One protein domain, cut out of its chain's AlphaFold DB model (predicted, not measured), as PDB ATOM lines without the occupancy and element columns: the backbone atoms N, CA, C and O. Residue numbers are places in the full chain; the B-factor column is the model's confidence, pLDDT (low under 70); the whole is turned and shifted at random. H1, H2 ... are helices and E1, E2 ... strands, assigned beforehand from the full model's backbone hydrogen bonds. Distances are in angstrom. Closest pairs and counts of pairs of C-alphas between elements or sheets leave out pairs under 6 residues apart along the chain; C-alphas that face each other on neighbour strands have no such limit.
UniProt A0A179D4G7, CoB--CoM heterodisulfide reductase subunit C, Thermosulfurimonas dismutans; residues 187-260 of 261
ATOM      1  N   PRO A 187     214.770 138.312 212.595       70.88
ATOM      2  CA  PRO A 187     215.365 139.046 211.480       70.88
ATOM      3  C   PRO A 187     214.690 140.402 211.254       70.88
ATOM      4  O   PRO A 187     215.382 141.399 211.037       70.88
ATOM      5  N   GLU A 188     213.361 140.466 211.347       74.44
ATOM      6  CA  GLU A 188     212.570 141.671 211.100       74.44
ATOM      7  C   GLU A 188     212.900 142.774 212.106       74.44
ATOM      8  O   GLU A 188     213.057 143.933 211.710       74.44
ATOM      9  N   TRP A 189     213.059 142.413 213.386       77.31
ATOM     10  CA  TRP A 189     213.513 143.327 214.438       77.31
ATOM     11  C   TRP A 189     214.908 143.873 214.138       77.31
ATOM     12  O   TRP A 189     215.136 145.081 214.173       77.31
ATOM     13  N   SER A 190     215.841 142.979 213.807       78.69
ATOM     14  CA  SER A 190     217.234 143.349 213.550       78.69
ATOM     15  C   SER A 190     217.355 144.284 212.345       78.69
ATOM     16  O   SER A 190     218.101 145.260 212.399       78.69
ATOM     17  N   GLN A 191     216.613 144.014 211.267       79.50
ATOM     18  CA  GLN A 191     216.570 144.870 210.080       79.50
ATOM     19  C   GLN A 191     215.999 146.249 210.409       79.50
ATOM     20  O   GLN A 191     216.624 147.259 210.094       79.50
ATOM     21  N   LEU A 192     214.860 146.293 211.102       79.12
ATOM     22  CA  LEU A 192     214.223 147.548 211.484       79.12
ATOM     23  C   LEU A 192     215.117 148.394 212.401       79.12
ATOM     24  O   LEU A 192     215.233 149.603 212.212       79.12
ATOM     25  N   PHE A 193     215.766 147.764 213.378       83.69
ATOM     26  CA  PHE A 193     216.732 148.432 214.242       83.69
ATOM     27  C   PHE A 193     217.836 149.106 213.416       83.69
ATOM     28  O   PHE A 193     218.123 150.289 213.611       83.69
ATOM     29  N   TRP A 194     218.419 148.382 212.454       84.81
ATOM     30  CA  TRP A 194     219.452 148.936 211.579       84.81
ATOM     31  C   TRP A 194     218.929 150.051 210.675       84.81
ATOM     32  O   TRP A 194     219.622 151.053 210.534       84.81
ATOM     33  N   GLU A 195     217.717 149.942 210.126       83.38
ATOM     34  CA  GLU A 195     217.089 151.022 209.349       83.38
ATOM     35  C   GLU A 195     216.994 152.319 210.169       83.38
ATOM     36  O   GLU A 195     217.386 153.388 209.699       83.38
ATOM     37  N   LEU A 196     216.536 152.229 211.421       82.00
ATOM     38  CA  LEU A 196     216.395 153.388 212.308       82.00
ATOM     39  C   LEU A 196     217.749 154.012 212.667       82.00
ATOM     40  O   LEU A 196     217.886 155.242 212.697       82.00
ATOM     41  N   VAL A 197     218.761 153.175 212.904       87.31
ATOM     42  CA  VAL A 197     220.135 153.625 213.158       87.31
ATOM     43  C   VAL A 197     220.744 154.256 211.905       87.31
ATOM     44  O   VAL A 197     221.390 155.293 212.014       87.31
ATOM     45  N   GLU A 198     220.532 153.700 210.714       87.25
ATOM     46  CA  GLU A 198     221.015 154.271 209.448       87.25
ATOM     47  C   GLU A 198     220.337 155.608 209.111       87.25
ATOM     48  O   GLU A 198     220.959 156.494 208.512       87.25
ATOM     49  N   GLU A 199     219.080 155.778 209.522       83.44
ATOM     50  CA  GLU A 199     218.308 157.005 209.327       83.44
ATOM     51  C   GLU A 199     218.806 158.150 210.222       83.44
ATOM     52  O   GLU A 199     218.974 159.269 209.737       83.44
ATOM     53  N   ARG A 200     219.058 157.891 211.516       82.69
ATOM     54  CA  ARG A 200     219.317 158.948 212.524       82.69
ATOM     55  C   ARG A 200     220.731 158.949 213.106       82.69
ATOM     56  O   ARG A 200     221.147 159.932 213.719       82.69
ATOM     57  N   GLY A 201     221.467 157.854 212.961       87.50
ATOM     58  CA  GLY A 201     222.770 157.633 213.594       87.50
ATOM     59  C   GLY A 201     222.713 157.434 215.113       87.50
ATOM     60  O   GLY A 201     223.751 157.477 215.771       87.50
ATOM     61  N   ARG A 202     221.519 157.238 215.686       84.81
ATOM     62  CA  ARG A 202     221.300 156.968 217.115       84.81
ATOM     63  C   ARG A 202     220.342 155.799 217.283       84.81
ATOM     64  O   ARG A 202     219.361 155.717 216.549       84.81
ATOM     65  N   SER A 203     220.603 154.951 218.280       82.56
ATOM     66  CA  SER A 203     219.574 154.031 218.765       82.56
ATOM     67  C   SER A 203     218.531 154.814 219.549       82.56
ATOM     68  O   SER A 203     218.876 155.675 220.364       82.56
ATOM     69  N   PHE A 204     217.266 154.503 219.304       82.81
ATOM     70  CA  PHE A 204     216.155 154.933 220.133       82.81
ATOM     71  C   PHE A 204     215.258 153.719 220.334       82.81
ATOM     72  O   PHE A 204     214.538 153.323 219.421       82.81
ATOM     73  N   ASP A 205     215.346 153.098 221.506       80.00
ATOM     74  CA  ASP A 205     214.792 151.757 221.702       80.00
ATOM     75  C   ASP A 205     213.258 151.769 221.691       80.00
ATOM     76  O   ASP A 205     212.645 150.955 221.006       80.00
ATOM     77  N   PHE A 206     212.625 152.766 222.321       78.50
ATOM     78  CA  PHE A 206     211.179 153.001 222.179       78.50
ATOM     79  C   PHE A 206     210.776 153.237 220.716       78.50
ATOM     80  O   PHE A 206     209.756 152.719 220.263       78.50
ATOM     81  N   GLY A 207     211.643 153.954 219.988       77.00
ATOM     82  CA  GLY A 207     211.702 154.083 218.530       77.00
ATOM     83  C   GLY A 207     211.453 152.774 217.795       77.00
ATOM     84  O   GLY A 207     210.502 152.598 217.032       77.00
ATOM     85  N   ALA A 208     212.368 151.851 218.058       78.94
ATOM     86  CA  ALA A 208     212.409 150.541 217.444       78.94
ATOM     87  C   ALA A 208     211.207 149.683 217.836       78.94
ATOM     88  O   ALA A 208     210.583 149.099 216.953       78.94
ATOM     89  N   VAL A 209     210.829 149.659 219.121       80.12
ATOM     90  CA  VAL A 209     209.691 148.864 219.621       80.12
ATOM     91  C   VAL A 209     208.394 149.250 218.925       80.12
ATOM     92  O   VAL A 209     207.693 148.387 218.401       80.12
ATOM     93  N   HIS A 210     208.077 150.539 218.866       77.38
ATOM     94  CA  HIS A 210     206.830 150.978 218.253       77.38
ATOM     95  C   HIS A 210     206.836 150.792 216.733       77.38
ATOM     96  O   HIS A 210     205.851 150.319 216.171       77.38
ATOM     97  N   ALA A 211     207.954 151.078 216.057       76.06
ATOM     98  CA  ALA A 211     208.065 150.810 214.626       76.06
ATOM     99  C   ALA A 211     207.926 149.306 214.308       76.06
ATOM    100  O   ALA A 211     207.362 148.939 213.276       76.06
ATOM    101  N   TYR A 212     208.383 148.430 215.209       79.69
ATOM    102  CA  TYR A 212     208.228 146.981 215.082       79.69
ATOM    103  C   TYR A 212     206.779 146.559 215.292       79.69
ATOM    104  O   TYR A 212     206.240 145.782 214.505       79.69
ATOM    105  N   GLN A 213     206.119 147.135 216.298       78.56
ATOM    106  CA  GLN A 213     204.707 146.902 216.570       78.56
ATOM    107  C   GLN A 213     203.830 147.322 215.386       78.56
ATOM    108  O   GLN A 213     202.965 146.548 214.982       78.56
ATOM    109  N   ILE A 214     204.080 148.487 214.780       78.19
ATOM    110  CA  ILE A 214     203.393 148.917 213.550       78.19
ATOM    111  C   ILE A 214     203.612 147.897 212.429       78.19
ATOM    112  O   ILE A 214     202.654 147.486 211.781       78.19
ATOM    113  N   LYS A 215     204.858 147.452 212.216       73.94
ATOM    114  CA  LYS A 215     205.201 146.499 211.150       73.94
ATOM    115  C   LYS A 215     204.510 145.142 211.326       73.94
ATOM    116  O   LYS A 215     204.066 144.576 210.335       73.94
ATOM    117  N   ILE A 216     204.399 144.639 212.558       74.38
ATOM    118  CA  ILE A 216     203.711 143.369 212.849       74.38
ATOM    119  C   ILE A 216     202.193 143.513 212.753       74.38
ATOM    120  O   ILE A 216     201.525 142.647 212.200       74.38
ATOM    121  N   THR A 217     201.635 144.576 213.332       74.81
ATOM    122  CA  THR A 217     200.176 144.730 213.465       74.81
ATOM    123  C   THR A 217     199.519 145.350 212.235       74.81
ATOM    124  O   THR A 217     198.299 145.288 212.108       74.81
ATOM    125  N   GLY A 218     200.293 145.984 211.346       70.81
ATOM    126  CA  GLY A 218     199.784 146.766 210.214       70.81
ATOM    127  C   GLY A 218     199.021 148.029 210.630       70.81
ATOM    128  O   GLY A 218     198.385 148.669 209.794       70.81
ATOM    129  N   SER A 219     199.048 148.383 211.918       58.75
ATOM    130  CA  SER A 219     198.198 149.422 212.492       58.75
ATOM    131  C   SER A 219     198.946 150.753 212.557       58.75
ATOM    132  O   SER A 219     199.601 151.075 213.547       58.75
ATOM    133  N   GLY A 220     198.870 151.521 211.468       63.84
ATOM    134  CA  GLY A 220     199.436 152.869 211.361       63.84
ATOM    135  C   GLY A 220     200.583 152.993 210.354       63.84
ATOM    136  O   GLY A 220     201.150 152.006 209.899       63.84
ATOM    137  N   ASN A 221     200.909 154.233 209.981       61.09
ATOM    138  CA  ASN A 221     201.989 154.545 209.032       61.09
ATOM    139  C   ASN A 221     202.976 155.595 209.576       61.09
ATOM    140  O   ASN A 221     203.963 155.925 208.918       61.09
ATOM    141  N   ASP A 222     202.710 156.136 210.770       62.94
ATOM    142  CA  ASP A 222     203.580 157.117 211.407       62.94
ATOM    143  C   ASP A 222     204.648 156.408 212.241       62.94
ATOM    144  O   ASP A 222     204.353 155.747 213.228       62.94
ATOM    145  N   ARG A 223     205.910 156.545 211.830       59.84
ATOM    146  CA  ARG A 223     207.065 156.003 212.560       59.84
ATOM    147  C   ARG A 223     207.553 156.946 213.668       59.84
ATOM    148  O   ARG A 223     208.566 156.656 214.309       59.84
ATOM    149  N   ARG A 224     206.910 158.102 213.865       60.25
ATOM    150  CA  ARG A 224     207.252 159.056 214.925       60.25
ATOM    151  C   ARG A 224     206.640 158.591 216.235       60.25
ATOM    152  O   ARG A 224     205.437 158.409 216.349       60.25
ATOM    153  N   ILE A 225     207.486 158.457 217.247       63.72
ATOM    154  CA  ILE A 225     207.046 158.089 218.589       63.72
ATOM    155  C   ILE A 225     207.103 159.319 219.452       63.72
ATOM    156  O   ILE A 225     208.185 159.847 219.704       63.72
ATOM    157  N   ILE A 226     205.923 159.764 219.865       65.81
ATOM    158  CA  ILE A 226     205.735 160.736 220.930       65.81
ATOM    159  C   ILE A 226     205.116 159.953 222.082       65.81
ATOM    160  O   ILE A 226     203.919 159.671 222.093       65.81
ATOM    161  N   LEU A 227     205.949 159.538 223.031       64.19
ATOM    162  CA  LEU A 227     205.485 158.914 224.264       64.19
ATOM    163  C   LEU A 227     205.067 160.013 225.232       64.19
ATOM    164  O   LEU A 227     205.901 160.812 225.647       64.19
ATOM    165  N   ARG A 228     203.794 160.042 225.619       71.88
ATOM    166  CA  ARG A 228     203.311 160.882 226.719       71.88
ATOM    167  C   ARG A 228     203.422 160.091 228.008       71.88
ATOM    168  O   ARG A 228     202.663 159.153 228.232       71.88
ATOM    169  N   LEU A 229     204.422 160.421 228.816       73.62
ATOM    170  CA  LEU A 229     204.649 159.777 230.105       73.62
ATOM    171  C   LEU A 229     204.050 160.631 231.226       73.62
ATOM    172  O   LEU A 229     204.231 161.852 231.205       73.62
ATOM    173  N   PRO A 230     203.396 160.024 232.230       77.31
ATOM    174  CA  PRO A 230     202.996 160.744 233.431       77.31
ATOM    175  C   PRO A 230     204.229 161.351 234.111       77.31
ATOM    176  O   PRO A 230     205.248 160.680 234.283       77.31
ATOM    177  N   TRP A 231     204.146 162.620 234.494       85.12
ATOM    178  CA  TRP A 231     205.196 163.355 235.192       85.12
ATOM    179  C   TRP A 231     204.603 164.143 236.364       85.12
ATOM    180  O   TRP A 231     203.410 164.435 236.399       85.12
ATOM    181  N   GLU A 232     205.443 164.540 237.321       79.31
ATOM    182  CA  GLU A 232     205.014 165.222 238.557       79.31
ATOM    183  C   GLU A 232     204.187 166.502 238.321       79.31
ATOM    184  O   GLU A 232     203.452 166.937 239.204       79.31
ATOM    185  N   LYS A 233     204.287 167.115 237.132       75.81
ATOM    186  CA  LYS A 233     203.517 168.301 236.719       75.81
ATOM    187  C   LYS A 233     202.865 168.122 235.340       75.81
ATOM    188  O   LYS A 233     203.022 168.977 234.473       75.81
ATOM    189  N   GLY A 234     202.162 167.010 235.131       81.50
ATOM    190  CA  GLY A 234     201.388 166.748 233.911       81.50
ATOM    191  C   GLY A 234     202.000 165.652 233.044       81.50
ATOM    192  O   GLY A 234     202.576 164.703 233.560       81.50
ATOM    193  N   GLU A 235     201.870 165.762 231.728       76.81
ATOM    194  CA  GLU A 235     202.432 164.784 230.795       76.81
ATOM    195  C   GLU A 235     203.751 165.295 230.215       76.81
ATOM    196  O   GLU A 235     203.862 166.444 229.784       76.81
ATOM    197  N   LYS A 236     204.766 164.432 230.193       78.38
ATOM    198  CA  LYS A 236     206.026 164.695 229.505       78.38
ATOM    199  C   LYS A 236     206.025 163.968 228.173       78.38
ATOM    200  O   LYS A 236     206.014 162.740 228.137       78.38
ATOM    201  N   GLU A 237     206.090 164.731 227.089       78.19
ATOM    202  CA  GLU A 237     206.317 164.175 225.759       78.19
ATOM    203  C   GLU A 237     207.794 163.794 225.591       78.19
ATOM    204  O   GLU A 237     208.704 164.611 225.745       78.19
ATOM    205  N   VAL A 238     208.028 162.524 225.282       75.00
ATOM    206  CA  VAL A 238     209.322 161.968 224.898       75.00
ATOM    207  C   VAL A 238     209.238 161.625 223.422       75.00
ATOM    208  O   VAL A 238     208.592 160.653 223.028       75.00
ATOM    209  N   SER A 239     209.880 162.451 222.608       76.00
ATOM    210  CA  SER A 239     210.014 162.236 221.175       76.00
ATOM    211  C   SER A 239     211.337 161.551 220.834       76.00
ATOM    212  O   SER A 239     212.241 161.425 221.667       76.00
ATOM    213  N   ALA A 240     211.453 161.094 219.587       75.25
ATOM    214  CA  ALA A 240     212.713 160.581 219.073       75.25
ATOM    215  C   ALA A 240     213.828 161.645 219.197       75.25
ATOM    216  O   ALA A 240     213.587 162.821 218.909       75.25
ATOM    217  N   PRO A 241     215.052 161.248 219.586       79.19
ATOM    218  CA  PRO A 241     216.166 162.176 219.698       79.19
ATOM    219  C   PRO A 241     216.543 162.748 218.329       79.19
ATOM    220  O   PRO A 241     216.396 162.084 217.298       79.19
ATOM    221  N   GLU A 242     217.102 163.958 218.329       84.69
ATOM    222  CA  GLU A 242     217.648 164.549 217.109       84.69
ATOM    223  C   GLU A 242     218.751 163.659 216.500       84.69
ATOM    224  O   GLU A 242     219.550 163.056 217.240       84.69
ATOM    225  N   PRO A 243     218.836 163.583 215.156       87.81
ATOM    226  CA  PRO A 243     219.906 162.864 214.476       87.81
ATOM    227  C   PRO A 243     221.308 163.342 214.879       87.81
ATOM    228  O   PRO A 243     221.512 164.441 215.399       87.81
ATOM    229  N   ILE A 244     222.321 162.519 214.615       92.12
ATOM    230  CA  ILE A 244     223.720 162.942 214.771       92.12
ATOM    231  C   ILE A 244     224.077 164.082 213.804       92.12
ATOM    232  O   ILE A 244     223.564 164.155 212.690       92.12
ATOM    233  N   LYS A 245     225.023 164.939 214.214       91.81
ATOM    234  CA  LYS A 245     225.440 166.121 213.437       91.81
ATOM    235  C   LYS A 245     225.981 165.775 212.043       91.81
ATOM    236  O   LYS A 245     225.623 166.433 211.076       91.81
ATOM    237  N   ASP A 246     226.834 164.754 211.937       93.31
ATOM    238  CA  ASP A 246     227.436 164.318 210.668       93.31
ATOM    239  C   ASP A 246     226.830 162.994 210.180       93.31
ATOM    240  O   ASP A 246     227.452 161.927 210.211       93.31
ATOM    241  N   LEU A 247     225.573 163.059 209.740       91.81
ATOM    242  CA  LEU A 247     224.869 161.888 209.221       91.81
ATOM    243  C   LEU A 247     225.481 161.378 207.904       91.81
ATOM    244  O   LEU A 247     225.494 160.174 207.646       91.81
ATOM    245  N   GLN A 248     226.018 162.271 207.065       92.00
ATOM    246  CA  GLN A 248     226.643 161.882 205.797       92.00
ATOM    247  C   GLN A 248     227.951 161.117 206.018       92.00
ATOM    248  O   GLN A 248     228.166 160.078 205.387       92.00
ATOM    249  N   GLY A 249     228.815 161.593 206.918       93.75
ATOM    250  CA  GLY A 249     230.038 160.895 207.309       93.75
ATOM    251  C   GLY A 249     229.741 159.542 207.946       93.75
ATOM    252  O   GLY A 249     230.380 158.547 207.597       93.75
ATOM    253  N   PHE A 250     228.706 159.463 208.784       93.00
ATOM    254  CA  PHE A 250     228.237 158.200 209.351       93.00
ATOM    255  C   PHE A 250     227.773 157.205 208.282       93.00
ATOM    256  O   PHE A 250     228.221 156.060 208.280       93.00
ATOM    257  N   LYS A 251     226.961 157.635 207.308       91.50
ATOM    258  CA  LYS A 251     226.533 156.770 206.195       91.50
ATOM    259  C   LYS A 251     227.713 156.287 205.348       91.50
ATOM    260  O   LYS A 251     227.759 155.113 204.990       91.50
ATOM    261  N   LYS A 252     228.708 157.144 205.087       93.56
ATOM    262  CA  LYS A 252     229.958 156.747 204.408       93.56
ATOM    263  C   LYS A 252     230.750 155.720 205.221       93.56
ATOM    264  O   LYS A 252     231.266 154.756 204.657       93.56
ATOM    265  N   MET A 253     230.838 155.905 206.539       92.62
ATOM    266  CA  MET A 253     231.481 154.953 207.446       92.62
ATOM    267  C   MET A 253     230.770 153.595 207.418       92.62
ATOM    268  O   MET A 253     231.442 152.574 207.299       92.62
ATOM    269  N   LEU A 254     229.435 153.577 207.482       89.69
ATOM    270  CA  LEU A 254     228.650 152.346 207.406       89.69
ATOM    271  C   LEU A 254     228.794 151.648 206.052       89.69
ATOM    272  O   LEU A 254     229.007 150.441 206.024       89.69
ATOM    273  N   ALA A 255     228.751 152.388 204.940       88.31
ATOM    274  CA  ALA A 255     228.971 151.827 203.606       88.31
ATOM    275  C   ALA A 255     230.335 151.124 203.513       88.31
ATOM    276  O   ALA A 255     230.416 149.979 203.082       88.31
ATOM    277  N   LYS A 256     231.388 151.764 204.032       88.62
ATOM    278  CA  LYS A 256     232.723 151.164 204.113       88.62
ATOM    279  C   LYS A 256     232.784 149.966 205.063       88.62
ATOM    280  O   LYS A 256     233.555 149.046 204.831       88.62
ATOM    281  N   ALA A 257     232.021 149.970 206.154       83.75
ATOM    282  CA  ALA A 257     231.955 148.832 207.071       83.75
ATOM    283  C   ALA A 257     231.296 147.610 206.412       83.75
ATOM    284  O   ALA A 257     231.782 146.498 206.601       83.75
ATOM    285  N   LYS A 258     230.256 147.827 205.593       79.12
ATOM    286  CA  LYS A 258     229.565 146.774 204.831       79.12
ATOM    287  C   LYS A 258     230.485 146.053 203.838       79.12
ATOM    288  O   LYS A 258     230.269 144.878 203.598       79.12
ATOM    289  N   GLU A 259     231.547 146.691 203.340       76.62
ATOM    290  CA  GLU A 259     232.575 146.023 202.512       76.62
ATOM    291  C   GLU A 259     233.324 144.899 203.256       76.62
ATOM    292  O   GLU A 259     233.990 144.075 202.629       76.62
ATOM    293  N   PHE A 260     233.261 144.873 204.592       64.31
ATOM    294  CA  PHE A 260     233.927 143.878 205.434       64.31
ATOM    295  C   PHE A 260     232.961 142.872 206.079       64.31
ATOM    296  O   PHE A 260     233.427 142.063 206.883       64.31
TER     297      PHE A 260
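Overview. This is residues 187 to 260 of the 261 residues of the protein "CoB--CoM heterodisulfide reductase subunit C" of Thermosulfurimonas dismutans (UniProt A0A179D4G7). Two helices, H1 and H2, meet at a steep tilt in the middle of a loose, elongated arrangement, with the strand hairpin E1 and E2 towards one end of its longest axis and the helix H3 towards the other. The tail end of H3 and what follows, residues 255 to 260, stick out free. The printed part has 74 residues with three named helices and two named strands, in the order H1, H2, E1, E2, H3; the sheet is E1 - E2, antiparallel, and the class is mixed, helices and strands. The whole is loose, with a radius of gyration of the C-alphas of 14.8 A, and spans 48 by 30 by 16 A, only just flat.

Arrangement. H1, residues 187 to 200, touches H2, residues 205 to 217, with residues 207 to 212 of H2 alone. Their closest C-alphas, of Phe 193 and Ala 208, are 5.8 A apart, and they run opposite ways at a steep tilt of 50 degrees. E1, residues 226 to 231, and E2, residues 234 to 239, form an antiparallel hairpin, with N 229 and O 236 at 2.9 A and N 236 and O 229 at 2.8 A, within hydrogen-bond range. H3, residues 247 to 258, is close to H1 but not clearly touching: the closest C-alphas, of Glu 198 and Lys 251, are 6.9 A apart. H1 is apart from both strands, and H2 from H3. In H1, H2 and H3 every O i to N i+4 pair is within hydrogen-bond range.

Along the chain. H1 begins at C-alpha 187 (215.365, 139.046, 211.480) and is 20.3 A long from first to last C-alpha; H2 measures 18.2 A. E1 spans 14.5 A and E2 16.0 A. H3 measures 16.4 A and ends at C-alpha 258 (229.565, 146.774, 204.831).

Size, cuts and confidence. The C-alphas farthest apart, of Lys 233 and Glu 259, are 50.1 A apart. The printed part has no cut and no long link. Confidence is under 70 at residues 219 to 227 and at residue 260.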